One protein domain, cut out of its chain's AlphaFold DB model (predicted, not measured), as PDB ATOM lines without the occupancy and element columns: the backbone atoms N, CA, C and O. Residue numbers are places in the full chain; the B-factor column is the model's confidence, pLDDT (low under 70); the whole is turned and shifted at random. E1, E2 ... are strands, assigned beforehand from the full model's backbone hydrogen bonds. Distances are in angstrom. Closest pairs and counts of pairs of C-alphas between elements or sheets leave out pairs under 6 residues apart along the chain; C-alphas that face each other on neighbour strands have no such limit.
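Overview. This is residues 11 to 117 of the 122 residues of an uncharacterized protein of Nocardioidaceae bacterium (UniProt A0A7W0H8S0). Two twisted sheets of four strands each lie face to face as a long, narrow sandwich, the strands of the one at only 9 degrees to those of the other and running along the rod. The long strands E1, E2, E6, E7 and E8 bend by 53 to 67 degrees partway along, and the E2 and E3 hairpin makes one end. The printed part has 107 residues, with no named helix and eight strands, E1 to E8 in turn, and its class is all strand. E1 to E4 form a branched sheet by antiparallel pairs; the other has the order E5, E6, E7, E8, all antiparallel. The whole is compact, with a radius of gyration of the C-alphas of 14.8 A, and spans 50 by 23 by 19 A.

Along the chain. In the branched sheet, E2, residues 27 to 41, is the longest strand at 41.8 A, ending at C-alpha 41 (-108.168, 64.583, 136.257). E1, residues 11 to 22, measures 33.0 A and begins at C-alpha 11 (-97.361, 70.535, 135.548). E3 is residues 44 to 48, 13.2 A, and E4 residues 53 to 59, 18.1 A. In the other sheet, E5 is residues 72 to 74, 6.5 A; E6 residues 78 to 87, 26.1 A; E7 residues 91 to 101, 28.8 A; and E8 residues 106 to 116, 27.6 A, ending at C-alpha 116 (-101.533, 76.393, 137.193).

Arrangement. E1 lies on one side of E2, with N 15 and O 34 at 3.0 A. On the other side are E3, beside residues 37 to 41, with N 39 and O 46 at 2.8 A, and E4, beside residues 27 to 33, with N 30 and O 56 at 2.9 A. E1, E2 and E3 form a meander, each strand the antiparallel neighbour of the one before, and so do E5 to E8. There N 72 and O 80 are 2.8 A apart, N 84 and O 95 3.0 A, and N 99 and O 108 2.9 A. Across the sandwich, the closest C-alphas of E1 and E8 are those of Gly 15 and Gly 111, 4.2 A apart; those of E2 and E7 are Gly 34 and Ala 96, 4.7 A. E3 and E4 are apart, as are E4 and E8.

Size, cuts and confidence. The C-alphas farthest apart, those of Asp 24 and Gly 42, are 50.8 A from each other. The one long link, residues 60 to 71, passes from the first sheet to the second; the others are tight. The printed part has no cut. Its mean pLDDT is 93.8, and no printed residue is under 70.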
ATOM      1  N   ALA A  11     -98.321  69.450 135.499       94.25
ATOM      2  CA  ALA A  11     -97.361  70.535 135.548       94.25
ATOM      3  C   ALA A  11     -96.768  70.619 136.952       94.25
ATOM      4  O   ALA A  11     -97.445  70.346 137.952       94.25
ATOM      5  N   PHE A  12     -95.499  71.000 137.030       97.19
ATOM      6  CA  PHE A  12     -94.855  71.311 138.293       97.19
ATOM      7  C   PHE A  12     -93.967  72.539 138.148       97.19
ATOM      8  O   PHE A  12     -93.454  72.822 137.071       97.19
ATOM      9  N   GLU A  13     -93.753  73.215 139.266       98.06
ATOM     10  CA  GLU A  13     -92.742  74.257 139.403       98.06
ATOM     11  C   GLU A  13     -91.930  73.997 140.669       98.06
ATOM     12  O   GLU A  13     -92.433  73.413 141.639       98.06
ATOM     13  N   ARG A  14     -90.658  74.401 140.651       97.69
ATOM     14  CA  ARG A  14     -89.766  74.294 141.800       97.69
ATOM     15  C   ARG A  14     -88.954  75.570 141.982       97.69
ATOM     16  O   ARG A  14     -88.221  75.951 141.079       97.69
ATOM     17  N   GLY A  15     -88.988  76.116 143.194       97.81
ATOM     18  CA  GLY A  15     -88.031  77.112 143.669       97.81
ATOM     19  C   GLY A  15     -87.034  76.468 144.626       97.81
ATOM     20  O   GLY A  15     -87.430  75.691 145.500       97.81
ATOM     21  N   LYS A  16     -85.744  76.781 144.480       97.62
ATOM     22  CA  LYS A  16     -84.683  76.279 145.364       97.62
ATOM     23  C   LYS A  16     -83.801  77.424 145.839       97.62
ATOM     24  O   LYS A  16     -83.337  78.220 145.034       97.62
ATOM     25  N   VAL A  17     -83.526  77.444 147.138       97.19
ATOM     26  CA  VAL A  17     -82.528  78.320 147.756       97.19
ATOM     27  C   VAL A  17     -81.493  77.432 148.437       97.19
ATOM     28  O   VAL A  17     -81.829  76.622 149.302       97.19
ATOM     29  N   GLY A  18     -80.233  77.543 148.008       95.88
ATOM     30  CA  GLY A  18     -79.131  76.759 148.571       95.88
ATOM     31  C   GLY A  18     -78.770  77.213 149.982       95.88
ATOM     32  O   GLY A  18     -78.701  76.393 150.898       95.88
ATOM     33  N   ARG A  19     -78.601  78.526 150.157       96.38
ATOM     34  CA  ARG A  19     -78.308  79.171 151.435       96.38
ATOM     35  C   ARG A  19     -78.854  80.597 151.442       96.38
ATOM     36  O   ARG A  19     -78.712  81.305 150.452       96.38
ATOM     37  N   LEU A  20     -79.426  81.006 152.566       95.94
ATOM     38  CA  LEU A  20     -79.682  82.396 152.928       95.94
ATOM     39  C   LEU A  20     -78.931  82.676 154.233       95.94
ATOM     40  O   LEU A  20     -78.962  81.854 155.147       95.94
ATOM     41  N   ASN A  21     -78.260  83.820 154.313       95.69
ATOM     42  CA  ASN A  21     -77.636  84.325 155.528       95.69
ATOM     43  C   ASN A  21     -78.088  85.775 155.721       95.69
ATOM     44  O   ASN A  21     -77.951  86.565 154.789       95.69
ATOM     45  N   VAL A  22     -78.650  86.104 156.880       93.25
ATOM     46  CA  VAL A  22     -79.105  87.461 157.207       93.25
ATOM     47  C   VAL A  22     -78.665  87.850 158.612       93.25
ATOM     48  O   VAL A  22     -78.486  86.980 159.470       93.25
ATOM     49  N   LEU A  23     -78.539  89.164 158.837       91.88
ATOM     50  CA  LEU A  23     -78.123  89.748 160.118       91.88
ATOM     51  C   LEU A  23     -76.803  89.123 160.610       91.88
ATOM     52  O   LEU A  23     -76.734  88.582 161.711       91.88
ATOM     53  N   ASP A  24     -75.799  89.103 159.730       92.38
ATOM     54  CA  ASP A  24     -74.436  88.630 160.007       92.38
ATOM     55  C   ASP A  24     -74.341  87.226 160.628       92.38
ATOM     56  O   ASP A  24     -73.537  86.956 161.514       92.38
ATOM     57  N   GLY A  25     -75.160  86.285 160.146       92.06
ATOM     58  CA  GLY A  25     -75.151  84.897 160.623       92.06
ATOM     59  C   GLY A  25     -76.124  84.614 161.760       92.06
ATOM     60  O   GLY A  25     -76.274  83.451 162.138       92.06
ATOM     61  N   THR A  26     -76.841  85.628 162.253       94.31
ATOM     62  CA  THR A  26     -77.896  85.446 163.259       94.31
ATOM     63  C   THR A  26     -78.956  84.466 162.767       94.31
ATOM     64  O   THR A  26     -79.392  83.613 163.535       94.31
ATOM     65  N   ILE A  27     -79.353  84.543 161.488       95.50
ATOM     66  CA  ILE A  27     -80.238  83.552 160.860       95.50
ATOM     67  C   ILE A  27     -79.566  83.000 159.608       95.50
ATOM     68  O   ILE A  27     -79.292  83.726 158.649       95.50
ATOM     69  N   VAL A  28     -79.366  81.682 159.588       97.25
ATOM     70  CA  VAL A  28     -78.860  80.958 158.419       97.25
ATOM     71  C   VAL A  28     -79.858  79.881 158.034       97.25
ATOM     72  O   VAL A  28     -80.187  79.012 158.830       97.25
ATOM     73  N   VAL A  29     -80.320  79.913 156.790       96.44
ATOM     74  CA  VAL A  29     -81.228  78.907 156.234       96.44
ATOM     75  C   VAL A  29     -80.499  78.157 155.129       96.44
ATOM     76  O   VAL A  29     -79.874  78.786 154.273       96.44
ATOM     77  N   ARG A  30     -80.588  76.825 155.105       96.31
ATOM     78  CA  ARG A  30     -79.972  75.990 154.065       96.31
ATOM     79  C   ARG A  30     -80.944  74.956 153.517       96.31
ATOM     80  O   ARG A  30     -81.797  74.430 154.230       96.31
ATOM     81  N   GLY A  31     -80.781  74.657 152.230       94.81
ATOM     82  CA  GLY A  31     -81.512  73.576 151.572       94.81
ATOM     83  C   GLY A  31     -83.027  73.778 151.594       94.81
ATOM     84  O   GLY A  31     -83.765  72.932 152.092       94.81
ATOM     85  N   VAL A  32     -83.505  74.899 151.052       96.50
ATOM     86  CA  VAL A  32     -84.946  75.155 150.926       96.50
ATOM     87  C   VAL A  32     -85.398  74.804 149.523       96.50
ATOM     88  O   VAL A  32     -84.867  75.319 148.538       96.50
ATOM     89  N   VAL A  33     -86.409  73.951 149.429       98.06
ATOM     90  CA  VAL A  33     -87.053  73.579 148.173       98.06
ATOM     91  C   VAL A  33     -88.551  73.743 148.352       98.06
ATOM     92  O   VAL A  33     -89.135  73.117 149.228       98.06
ATOM     93  N   GLY A  34     -89.193  74.544 147.510       97.38
ATOM     94  CA  GLY A  34     -90.645  74.507 147.350       97.38
ATOM     95  C   GLY A  34     -90.997  73.872 146.028       97.38
ATOM     96  O   GLY A  34     -90.388  74.187 145.004       97.38
ATOM     97  N   LYS A  35     -91.964  72.957 146.043       98.12
ATOM     98  CA  LYS A  35     -92.437  72.277 144.842       98.12
ATOM     99  C   LYS A  35     -93.956  72.322 144.766       98.12
ATOM    100  O   LYS A  35     -94.647  71.759 145.612       98.12
ATOM    101  N   ALA A  36     -94.463  72.966 143.726       98.19
ATOM    102  CA  ALA A  36     -95.877  73.017 143.393       98.19
ATOM    103  C   ALA A  36     -96.167  71.948 142.334       98.19
ATOM    104  O   ALA A  36     -95.485  71.906 141.315       98.19
ATOM    105  N   ASN A  37     -97.156  71.077 142.559       97.38
ATOM    106  CA  ASN A  37     -97.547  70.050 141.592       97.38
ATOM    107  C   ASN A  37     -99.049  70.144 141.305       97.38
ATOM    108  O   ASN A  37     -99.860  70.163 142.238       97.38
ATOM    109  N   VAL A  38     -99.417  70.128 140.026       96.19
ATOM    110  CA  VAL A  38    -100.804  70.096 139.552       96.19
ATOM    111  C   VAL A  38    -100.966  68.960 138.551       96.19
ATOM    112  O   VAL A  38    -100.141  68.774 137.660       96.19
ATOM    113  N   LYS A  39    -102.053  68.206 138.690       93.31
ATOM    114  CA  LYS A  39    -102.511  67.209 137.722       93.31
ATOM    115  C   LYS A  39    -103.992  67.419 137.461       93.31
ATOM    116  O   LYS A  39    -104.780  67.409 138.407       93.31
ATOM    117  N   LEU A  40    -104.383  67.582 136.208       90.56
ATOM    118  CA  LEU A  40    -105.790  67.587 135.834       90.56
ATOM    119  C   LEU A  40    -106.292  66.136 135.730       90.56
ATOM    120  O   LEU A  40    -105.604  65.274 135.187       90.56
ATOM    121  N   VAL A  41    -107.460  65.867 136.309       87.94
ATOM    122  CA  VAL A  41    -108.168  64.583 136.257       87.94
ATOM    123  C   VAL A  41    -109.616  64.886 135.880       87.94
ATOM    124  O   VAL A  41    -110.381  65.402 136.703       87.94
ATOM    125  N   GLY A  42    -109.970  64.644 134.617       83.00
ATOM    126  CA  GLY A  42    -111.202  65.177 134.028       83.00
ATOM    127  C   GLY A  42    -111.217  66.708 134.105       83.00
ATOM    128  O   GLY A  42    -110.261  67.357 133.699       83.00
ATOM    129  N   ASN A  43    -112.249  67.291 134.718       82.19
ATOM    130  CA  ASN A  43    -112.357  68.746 134.916       82.19
ATOM    131  C   ASN A  43    -111.826  69.233 136.280       82.19
ATOM    132  O   ASN A  43    -111.996  70.401 136.638       82.19
ATOM    133  N   LYS A  44    -111.209  68.351 137.081       86.38
ATOM    134  CA  LYS A  44    -110.737  68.672 138.438       86.38
ATOM    135  C   LYS A  44    -109.212  68.708 138.497       86.38
ATOM    136  O   LYS A  44    -108.541  67.766 138.091       86.38
ATOM    137  N   ALA A  45    -108.654  69.768 139.079       91.25
ATOM    138  CA  ALA A  45    -107.220  69.862 139.345       91.25
ATOM    139  C   ALA A  45    -106.873  69.230 140.706       91.25
ATOM    140  O   ALA A  45    -107.254  69.750 141.759       91.25
ATOM    141  N   ARG A  46    -106.111  68.133 140.697       94.31
ATOM    142  CA  ARG A  46    -105.436  67.581 141.880       94.31
ATOM    143  C   ARG A  46    -104.133  68.342 142.120       94.31
ATOM    144  O   ARG A  46    -103.349  68.541 141.199       94.31
ATOM    145  N   LYS A  47    -103.908  68.777 143.361       96.12
ATOM    146  CA  LYS A  47    -102.843  69.719 143.743       96.12
ATOM    147  C   LYS A  47    -102.101  69.201 144.968       96.12
ATOM    148  O   LYS A  47    -102.751  68.839 145.947       96.12
ATOM    149  N   ASN A  48    -100.772  69.186 144.953       96.81
ATOM    150  CA  ASN A  48     -99.983  68.824 146.132       96.81
ATOM    151  C   ASN A  48     -98.616  69.521 146.156       96.81
ATOM    152  O   ASN A  48     -98.172  70.084 145.158       96.81
ATOM    153  N   VAL A  49     -97.951  69.432 147.307       97.19
ATOM    154  CA  VAL A  49     -96.622  70.012 147.551       97.19
ATOM    155  C   VAL A  49     -95.572  68.945 147.881       97.19
ATOM    156  O   VAL A  49     -94.641  69.183 148.649       97.19
ATOM    157  N   LYS A  50     -95.739  67.719 147.361       96.56
ATOM    158  CA  LYS A  50     -94.763  66.645 147.586       96.56
ATOM    159  C   LYS A  50     -93.415  67.079 147.006       96.56
ATOM    160  O   LYS A  50     -93.336  67.435 145.830       96.56
ATOM    161  N   GLY A  51     -92.374  67.027 147.835       94.94
ATOM    162  CA  GLY A  51     -91.028  67.503 147.504       94.94
ATOM    163  C   GLY A  51     -90.702  68.916 147.998       94.94
ATOM    164  O   GLY A  51     -89.608  69.388 147.713       94.94
ATOM    165  N   THR A  52     -91.608  69.583 148.722       96.38
ATOM    166  CA  THR A  52     -91.269  70.785 149.499       96.38
ATOM    167  C   THR A  52     -90.528  70.389 150.778       96.38
ATOM    168  O   THR A  52     -91.051  69.585 151.551       96.38
ATOM    169  N   THR A  53     -89.340  70.949 151.001       95.62
ATOM    170  CA  THR A  53     -88.452  70.631 152.131       95.62
ATOM    171  C   THR A  53     -87.707  71.869 152.628       95.62
ATOM    172  O   THR A  53     -87.379  72.767 151.853       95.62
ATOM    173  N   ILE A  54     -87.388  71.872 153.920       95.44
ATOM    174  CA  ILE A  54     -86.428  72.775 154.557       95.44
ATOM    175  C   ILE A  54     -85.425  71.856 155.246       95.44
ATOM    176  O   ILE A  54     -85.837  71.032 156.058       95.44
ATOM    177  N   THR A  55     -84.148  71.927 154.878       94.06
ATOM    178  CA  THR A  55     -83.129  71.045 155.462       94.06
ATOM    179  C   THR A  55     -82.656  71.560 156.813       94.06
ATOM    180  O   THR A  55     -82.627  70.802 157.774       94.06
ATOM    181  N   GLU A  56     -82.280  72.835 156.888       95.06
ATOM    182  CA  GLU A  56     -81.653  73.387 158.085       95.06
ATOM    183  C   GLU A  56     -82.006  74.864 158.260       95.06
ATOM    184  O   GLU A  56     -81.969  75.651 157.308       95.06
ATOM    185  N   VAL A  57     -82.308  75.235 159.503       96.31
ATOM    186  CA  VAL A  57     -82.400  76.626 159.942       96.31
ATOM    187  C   VAL A  57     -81.616  76.776 161.236       96.31
ATOM    188  O   VAL A  57     -81.879  76.076 162.208       96.31
ATOM    189  N   LEU A  58     -80.663  77.699 161.242       96.50
ATOM    190  CA  LEU A  58     -79.856  78.056 162.397       96.50
ATOM    191  C   LEU A  58     -80.267  79.443 162.887       96.50
ATOM    192  O   LEU A  58     -80.381  80.371 162.081       96.50
ATOM    193  N   PHE A  59     -80.434  79.584 164.199       95.88
ATOM    194  CA  PHE A  59     -80.577  80.867 164.879       95.88
ATOM    195  C   PHE A  59     -79.474  81.008 165.926       95.88
ATOM    196  O   PHE A  59     -79.358  80.161 166.812       95.88
ATOM    197  N   ASN A  60     -78.634  82.039 165.806       95.44
ATOM    198  CA  ASN A  60     -77.437  82.222 166.638       95.44
ATOM    199  C   ASN A  60     -76.568  80.951 166.702       95.44
ATOM    200  O   ASN A  60     -76.159  80.502 167.773       95.44
ATOM    201  N   GLY A  61     -76.367  80.306 165.547       96.19
ATOM    202  CA  GLY A  61     -75.602  79.061 165.422       96.19
ATOM    203  C   GLY A  61     -76.297  77.794 165.942       96.19
ATOM    204  O   GLY A  61     -75.756  76.707 165.767       96.19
ATOM    205  N   ARG A  62     -77.493  77.890 166.539       96.00
ATOM    206  CA  ARG A  62     -78.244  76.735 167.058       96.00
ATOM    207  C   ARG A  62     -79.294  76.262 166.062       96.00
ATOM    208  O   ARG A  62     -80.037  77.078 165.518       96.00
ATOM    209  N   LEU A  63     -79.380  74.949 165.859       95.50
ATOM    210  CA  LEU A  63     -80.403  74.342 165.010       95.50
ATOM    211  C   LEU A  63     -81.799  74.575 165.590       95.50
ATOM    212  O   LEU A  63     -82.067  74.250 166.744       95.50
ATOM    213  N   ILE A  64     -82.686  75.111 164.759       93.44
ATOM    214  CA  ILE A  64     -84.102  75.282 165.061       93.44
ATOM    215  C   ILE A  64     -84.881  74.244 164.267       93.44
ATOM    216  O   ILE A  64     -84.740  74.134 163.048       93.44
ATOM    217  N   ASN A  65     -85.732  73.491 164.957       89.81
ATOM    218  CA  ASN A  65     -86.624  72.564 164.285       89.81
ATOM    219  C   ASN A  65     -87.767  73.335 163.612       89.81
ATOM    220  O   ASN A  65     -88.621  73.904 164.288       89.81
ATOM    221  N   VAL A  66     -87.784  73.333 162.279       87.31
ATOM    222  CA  VAL A  66     -88.828  73.969 161.458       87.31
ATOM    223  C   VAL A  66     -89.709  72.901 160.808       87.31
ATOM    224  O   VAL A  66     -89.984  72.917 159.607       87.31
ATOM    225  N   SER A  67     -90.113  71.911 161.605       77.38
ATOM    226  CA  SER A  67     -91.032  70.858 161.181       77.38
ATOM    227  C   SER A  67     -92.483  71.338 161.204       77.38
ATOM    228  O   SER A  67     -92.900  72.028 162.128       77.38
ATOM    229  N   GLY A  68     -93.280  70.900 160.229       80.06
ATOM    230  CA  GLY A  68     -94.722  71.156 160.205       80.06
ATOM    231  C   GLY A  68     -95.109  72.474 159.529       80.06
ATOM    232  O   GLY A  68     -94.481  72.887 158.553       80.06
ATOM    233  N   ASN A  69     -96.199  73.078 160.012       84.12
ATOM    234  CA  ASN A  69     -96.776  74.323 159.483       84.12
ATOM    235  C   ASN A  69     -96.775  75.454 160.528       84.12
ATOM    236  O   ASN A  69     -97.355  76.514 160.286       84.12
ATOM    237  N   ASP A  70     -96.169  75.221 161.693       89.69
ATOM    238  CA  ASP A  70     -96.262  76.144 162.814       89.69
ATOM    239  C   ASP A  70     -95.343  77.338 162.608       89.69
ATOM    240  O   ASP A  70     -94.197  77.224 162.169       89.69
ATOM    241  N   THR A  71     -95.871  78.516 162.919       93.38
ATOM    242  CA  THR A  71     -95.098  79.752 162.870       93.38
ATOM    243  C   THR A  71     -94.170  79.820 164.079       93.38
ATOM    244  O   THR A  71     -94.632  79.771 165.217       93.38
ATOM    245  N   ILE A  72     -92.871  80.000 163.842       94.44
ATOM    246  CA  ILE A  72     -91.849  80.098 164.888       94.44
ATOM    247  C   ILE A  72     -91.445  81.559 165.046       94.44
ATOM    248  O   ILE A  72     -91.026  82.204 164.085       94.44
ATOM    249  N   LYS A  73     -91.547  82.086 166.266       93.62
ATOM    250  CA  LYS A  73     -91.066  83.430 166.604       93.62
ATOM    251  C   LYS A  73     -89.670  83.339 167.208       93.62
ATOM    252  O   LYS A  73     -89.462  82.616 168.176       93.62
ATOM    253  N   LEU A  74     -88.734  84.110 166.667       91.88
ATOM    254  CA  LEU A  74     -87.363  84.247 167.160       91.88
ATOM    255  C   LEU A  74     -87.224  85.588 167.896       91.88
ATOM    256  O   LEU A  74     -86.479  86.475 167.481       91.88
ATOM    257  N   GLY A  75     -88.020  85.770 168.955       88.88
ATOM    258  CA  GLY A  75     -88.111  87.039 169.685       88.88
ATOM    259  C   GLY A  75     -88.579  88.198 168.793       88.88
ATOM    260  O   GLY A  75     -89.510  88.040 168.003       88.88
ATOM    261  N   SER A  76     -87.921  89.354 168.911       87.69
ATOM    262  CA  SER A  76     -88.138  90.540 168.062       87.69
ATOM    263  C   SER A  76     -87.367  90.499 166.734       87.69
ATOM    264  O   SER A  76     -87.557  91.367 165.882       87.69
ATOM    265  N   VAL A  77     -86.500  89.498 166.541       91.44
ATOM    266  CA  VAL A  77     -85.583  89.438 165.395       91.44
ATOM    267  C   VAL A  77     -86.315  89.003 164.134       91.44
ATOM    268  O   VAL A  77     -86.198  89.649 163.092       91.44
ATOM    269  N   ALA A  78     -87.059  87.897 164.212       94.00
ATOM    270  CA  ALA A  78     -87.727  87.337 163.049       94.00
ATOM    271  C   ALA A  78     -88.901  86.418 163.389       94.00
ATOM    272  O   ALA A  78     -89.025  85.882 164.488       94.00
ATOM    273  N   THR A  79     -89.742  86.185 162.387       95.06
ATOM    274  CA  THR A  79     -90.756  85.131 162.365       95.06
ATOM    275  C   THR A  79     -90.498  84.209 161.178       95.06
ATOM    276  O   THR A  79     -90.257  84.673 160.064       95.06
ATOM    277  N   LEU A  80     -90.548  82.903 161.414       95.44
ATOM    278  CA  LEU A  80     -90.398  81.862 160.408       95.44
ATOM    279  C   LEU A  80     -91.749  81.193 160.185       95.44
ATOM    280  O   LEU A  80     -92.355  80.684 161.125       95.44
ATOM    281  N   GLN A  81     -92.218  81.178 158.945       95.69
ATOM    282  CA  GLN A  81     -93.473  80.539 158.569       95.69
ATOM    283  C   GLN A  81     -93.192  79.468 157.515       95.69
ATOM    284  O   GLN A  81     -93.007  79.794 156.333       95.69
ATOM    285  N   PRO A  82     -93.101  78.192 157.914       96.12
ATOM    286  CA  PRO A  82     -92.910  77.109 156.971       96.12
ATOM    287  C   PRO A  82     -94.188  76.828 156.182       96.12
ATOM    288  O   PRO A  82     -95.308  76.990 156.662       96.12
ATOM    289  N   ARG A  83     -94.000  76.339 154.956       94.88
ATOM    290  CA  ARG A  83     -95.016  75.651 154.152       94.88
ATOM    291  C   ARG A  83     -96.322  76.434 153.975       94.88
ATOM    292  O   ARG A  83     -97.423  75.904 154.117       94.88
ATOM    293  N   ILE A  84     -96.204  77.685 153.549       96.06
ATOM    294  CA  ILE A  84     -97.364  78.490 153.165       96.06
ATOM    295  C   ILE A  84     -97.891  77.962 151.830       96.06
ATOM    296  O   ILE A  84     -97.186  78.003 150.822       96.06
ATOM    297  N   VAL A  85     -99.128  77.459 151.813       97.00
ATOM    298  CA  VAL A  85     -99.757  76.887 150.613       97.00
ATOM    299  C   VAL A  85    -101.041  77.630 150.278       97.00
ATOM    300  O   VAL A  85    -102.006  77.593 151.039       97.00
ATOM    301  N   LYS A  86    -101.100  78.204 149.076       97.62
ATOM    302  CA  LYS A  86    -102.310  78.802 148.511       97.62
ATOM    303  C   LYS A  86    -102.810  77.945 147.354       97.62
ATOM    304  O   LYS A  86    -102.103  77.694 146.381       97.62
ATOM    305  N   ARG A  87    -104.052  77.467 147.452       96.06
ATOM    306  CA  ARG A  87    -104.701  76.666 146.403       96.06
ATOM    307  C   ARG A  87    -105.710  77.533 145.667       96.06
ATOM    308  O   ARG A  87    -106.540  78.177 146.295       96.06
ATOM    309  N   THR A  88    -105.669  77.512 144.341       93.81
ATOM    310  CA  THR A  88    -106.703  78.113 143.490       93.81
ATOM    311  C   THR A  88    -107.504  77.009 142.808       93.81
ATOM    312  O   THR A  88    -107.219  75.821 143.001       93.81
ATOM    313  N   LYS A  89    -108.519  77.358 142.005       91.62
ATOM    314  CA  LYS A  89    -109.332  76.372 141.271       91.62
ATOM    315  C   LYS A  89    -108.447  75.420 140.452       91.62
ATOM    316  O   LYS A  89    -108.539  74.203 140.623       91.62
ATOM    317  N   TYR A  90    -107.509  75.986 139.693       91.62
ATOM    318  CA  TYR A  90    -106.693  75.277 138.705       91.62
ATOM    319  C   TYR A  90    -105.181  75.287 138.973       91.62
ATOM    320  O   TYR A  90    -104.400  74.812 138.149       91.62
ATOM    321  N   GLY A  91    -104.749  75.819 140.115       94.94
ATOM    322  CA  GLY A  91    -103.335  75.947 140.439       94.94
ATOM    323  C   GLY A  91    -103.032  75.851 141.924       94.94
ATOM    324  O   GLY A  91    -103.923  75.759 142.775       94.94
ATOM    325  N   ILE A  92    -101.742  75.851 142.220       97.75
ATOM    326  CA  ILE A  92    -101.198  75.844 143.570       97.75
ATOM    327  C   ILE A  92     -99.937  76.697 143.612       97.75
ATOM    328  O   ILE A  92     -99.111  76.665 142.704       97.75
ATOM    329  N   GLU A  93     -99.819  77.447 144.692       98.25
ATOM    330  CA  GLU A  93     -98.686  78.288 145.031       98.25
ATOM    331  C   GLU A  93     -98.169  77.830 146.393       98.25
ATOM    332  O   GLU A  93     -98.953  77.568 147.313       98.25
ATOM    333  N   VAL A  94     -96.857  77.667 146.507       97.75
ATOM    334  CA  VAL A  94     -96.192  77.275 147.744       97.75
ATOM    335  C   VAL A  94     -94.988  78.168 147.978       97.75
ATOM    336  O   VAL A  94     -94.190  78.392 147.075       97.75
ATOM    337  N   THR A  95     -94.839  78.626 149.213       97.94
ATOM    338  CA  THR A  95     -93.579  79.146 149.735       97.94
ATOM    339  C   THR A  95     -93.098  78.156 150.784       97.94
ATOM    340  O   THR A  95     -93.801  77.895 151.763       97.94
ATOM    341  N   ALA A  96     -91.927  77.563 150.558       97.19
ATOM    342  CA  ALA A  96     -91.375  76.567 151.468       97.19
ATOM    343  C   ALA A  96     -91.059  77.172 152.840       97.19
ATOM    344  O   ALA A  96     -91.425  76.579 153.848       97.19
ATOM    345  N   LEU A  97     -90.457  78.362 152.872       97.44
ATOM    346  CA  LEU A  97     -90.220  79.110 154.101       97.44
ATOM    347  C   LEU A  97     -90.368  80.605 153.839       97.44
ATOM    348  O   LEU A  97     -89.683  81.148 152.976       97.44
ATOM    349  N   ARG A  98     -91.231  81.275 154.596       96.81
ATOM    350  CA  ARG A  98     -91.231  82.734 154.682       96.81
ATOM    351  C   ARG A  98     -90.471  83.161 155.927       96.81
ATOM    352  O   ARG A  98     -90.743  82.664 157.017       96.81
ATOM    353  N   VAL A  99     -89.530  84.078 155.746       95.81
ATOM    354  CA  VAL A  99     -88.782  84.719 156.826       95.81
ATOM    355  C   VAL A  99     -89.205  86.175 156.874       95.81
ATOM    356  O   VAL A  99     -89.044  86.897 155.895       95.81
ATOM    357  N   THR A 100     -89.737  86.600 158.009       95.81
ATOM    358  CA  THR A 100     -90.162  87.977 158.241       95.81
ATOM    359  C   THR A 100     -89.246  88.586 159.293       95.81
ATOM    360  O   THR A 100     -89.246  88.118 160.428       95.81
ATOM    361  N   LEU A 101     -88.448  89.586 158.931       93.94
ATOM    362  CA  LEU A 101     -87.452  90.212 159.807       93.94
ATOM    363  C   LEU A 101     -88.025  91.450 160.507       93.94
ATOM    364  O   LEU A 101     -88.946  92.082 159.984       93.94
ATOM    365  N   LEU A 102     -87.448  91.793 161.664       86.62
ATOM    366  CA  LEU A 102     -87.595  93.076 162.364       86.62
ATOM    367  C   LEU A 102     -89.048  93.572 162.402       86.62
ATOM    368  O   LEU A 102     -89.398  94.560 161.766       86.62
ATOM    369  N   ASN A 103     -89.928  92.850 163.099       73.38
ATOM    370  CA  ASN A 103     -91.343  93.222 163.234       73.38
ATOM    371  C   ASN A 103     -92.083  93.497 161.905       73.38
ATOM    372  O   ASN A 103     -92.990  94.325 161.866       73.38
ATOM    373  N   ARG A 104     -91.781  92.726 160.849       77.12
ATOM    374  CA  ARG A 104     -92.450  92.764 159.528       77.12
ATOM    375  C   ARG A 104     -91.960  93.828 158.547       77.12
ATOM    376  O   ARG A 104     -92.604  94.016 157.521       77.12
ATOM    377  N   SER A 105     -90.808  94.451 158.785       81.69
ATOM    378  CA  SER A 105     -90.228  95.399 157.821       81.69
ATOM    379  C   SER A 105     -89.721  94.737 156.536       81.69
ATOM    380  O   SER A 105     -89.701  95.379 155.491       81.69
ATOM    381  N   VAL A 106     -89.315  93.464 156.589       90.75
ATOM    382  CA  VAL A 106     -88.789  92.736 155.423       90.75
ATOM    383  C   VAL A 106     -89.342  91.316 155.398       90.75
ATOM    384  O   VAL A 106     -89.212  90.588 156.379       90.75
ATOM    385  N   GLU A 107     -89.918  90.901 154.267       94.44
ATOM    386  CA  GLU A 107     -90.359  89.523 154.025       94.44
ATOM    387  C   GLU A 107     -89.552  88.862 152.905       94.44
ATOM    388  O   GLU A 107     -89.471  89.362 151.784       94.44
ATOM    389  N   LEU A 108     -89.006  87.683 153.195       95.31
ATOM    390  CA  LEU A 108     -88.260  86.854 152.257       95.31
ATOM    391  C   LEU A 108     -89.014  85.538 152.049       95.31
ATOM    392  O   LEU A 108     -89.153  84.737 152.973       95.31
ATOM    393  N   ASN A 109     -89.497  85.300 150.829       96.75
ATOM    394  CA  ASN A 109     -90.189  84.066 150.457       96.75
ATOM    395  C   ASN A 109     -89.207  83.095 149.785       96.75
ATOM    396  O   ASN A 109     -88.859  83.251 148.617       96.75
ATOM    397  N   LEU A 110     -88.763  82.077 150.521       97.31
ATOM    398  CA  LEU A 110     -87.772  81.105 150.067       97.31
ATOM    399  C   LEU A 110     -88.437  79.854 149.506       97.31
ATOM    400  O   LEU A 110     -89.408  79.330 150.064       97.31
ATOM    401  N   GLY A 111     -87.880  79.350 148.403       97.00
ATOM    402  CA  GLY A 111     -88.447  78.207 147.692       97.00
ATOM    403  C   GLY A 111     -89.878  78.495 147.243       97.00
ATOM    404  O   GLY A 111     -90.779  77.712 147.524       97.00
ATOM    405  N   HIS A 112     -90.105  79.654 146.627       98.19
ATOM    406  CA  HIS A 112     -91.401  79.980 146.049       98.19
ATOM    407  C   HIS A 112     -91.620  79.184 144.757       98.19
ATOM    408  O   HIS A 112     -90.701  79.061 143.951       98.19
ATOM    409  N   ALA A 113     -92.815  78.626 144.576       98.25
ATOM    410  CA  ALA A 113     -93.209  77.943 143.350       98.25
ATOM    411  C   ALA A 113     -94.712  78.103 143.097       98.25
ATOM    412  O   ALA A 113     -95.516  77.883 144.009       98.25
ATOM    413  N   LYS A 114     -95.106  78.410 141.858       98.00
ATOM    414  CA  LYS A 114     -96.506  78.637 141.488       98.00
ATOM    415  C   LYS A 114     -96.863  78.058 140.128       98.00
ATOM    416  O   LYS A 114     -96.590  78.644 139.095       98.00
ATOM    417  N   VAL A 115     -97.661  76.995 140.120       96.75
ATOM    418  CA  VAL A 115     -98.096  76.371 138.865       96.75
ATOM    419  C   VAL A 115     -99.615  76.318 138.747       96.75
ATOM    420  O   VAL A 115    -100.332  76.088 139.725       96.75
ATOM    421  N   ALA A 116    -100.121  76.520 137.532       93.56
ATOM    422  CA  ALA A 116    -101.533  76.393 137.193       93.56
ATOM    423  C   ALA A 116    -101.698  75.753 135.810       93.56
ATOM    424  O   ALA A 116    -100.895  75.993 134.914       93.56
ATOM    425  N   ILE A 117    -102.755  74.958 135.635       89.56
ATOM    426  CA  ILE A 117    -103.110  74.342 134.350       89.56
ATOM    427  C   ILE A 117    -104.495  74.834 133.952       89.56
ATOM    428  O   ILE A 117    -105.458  74.578 134.667       89.56
TER     429      ILE A 117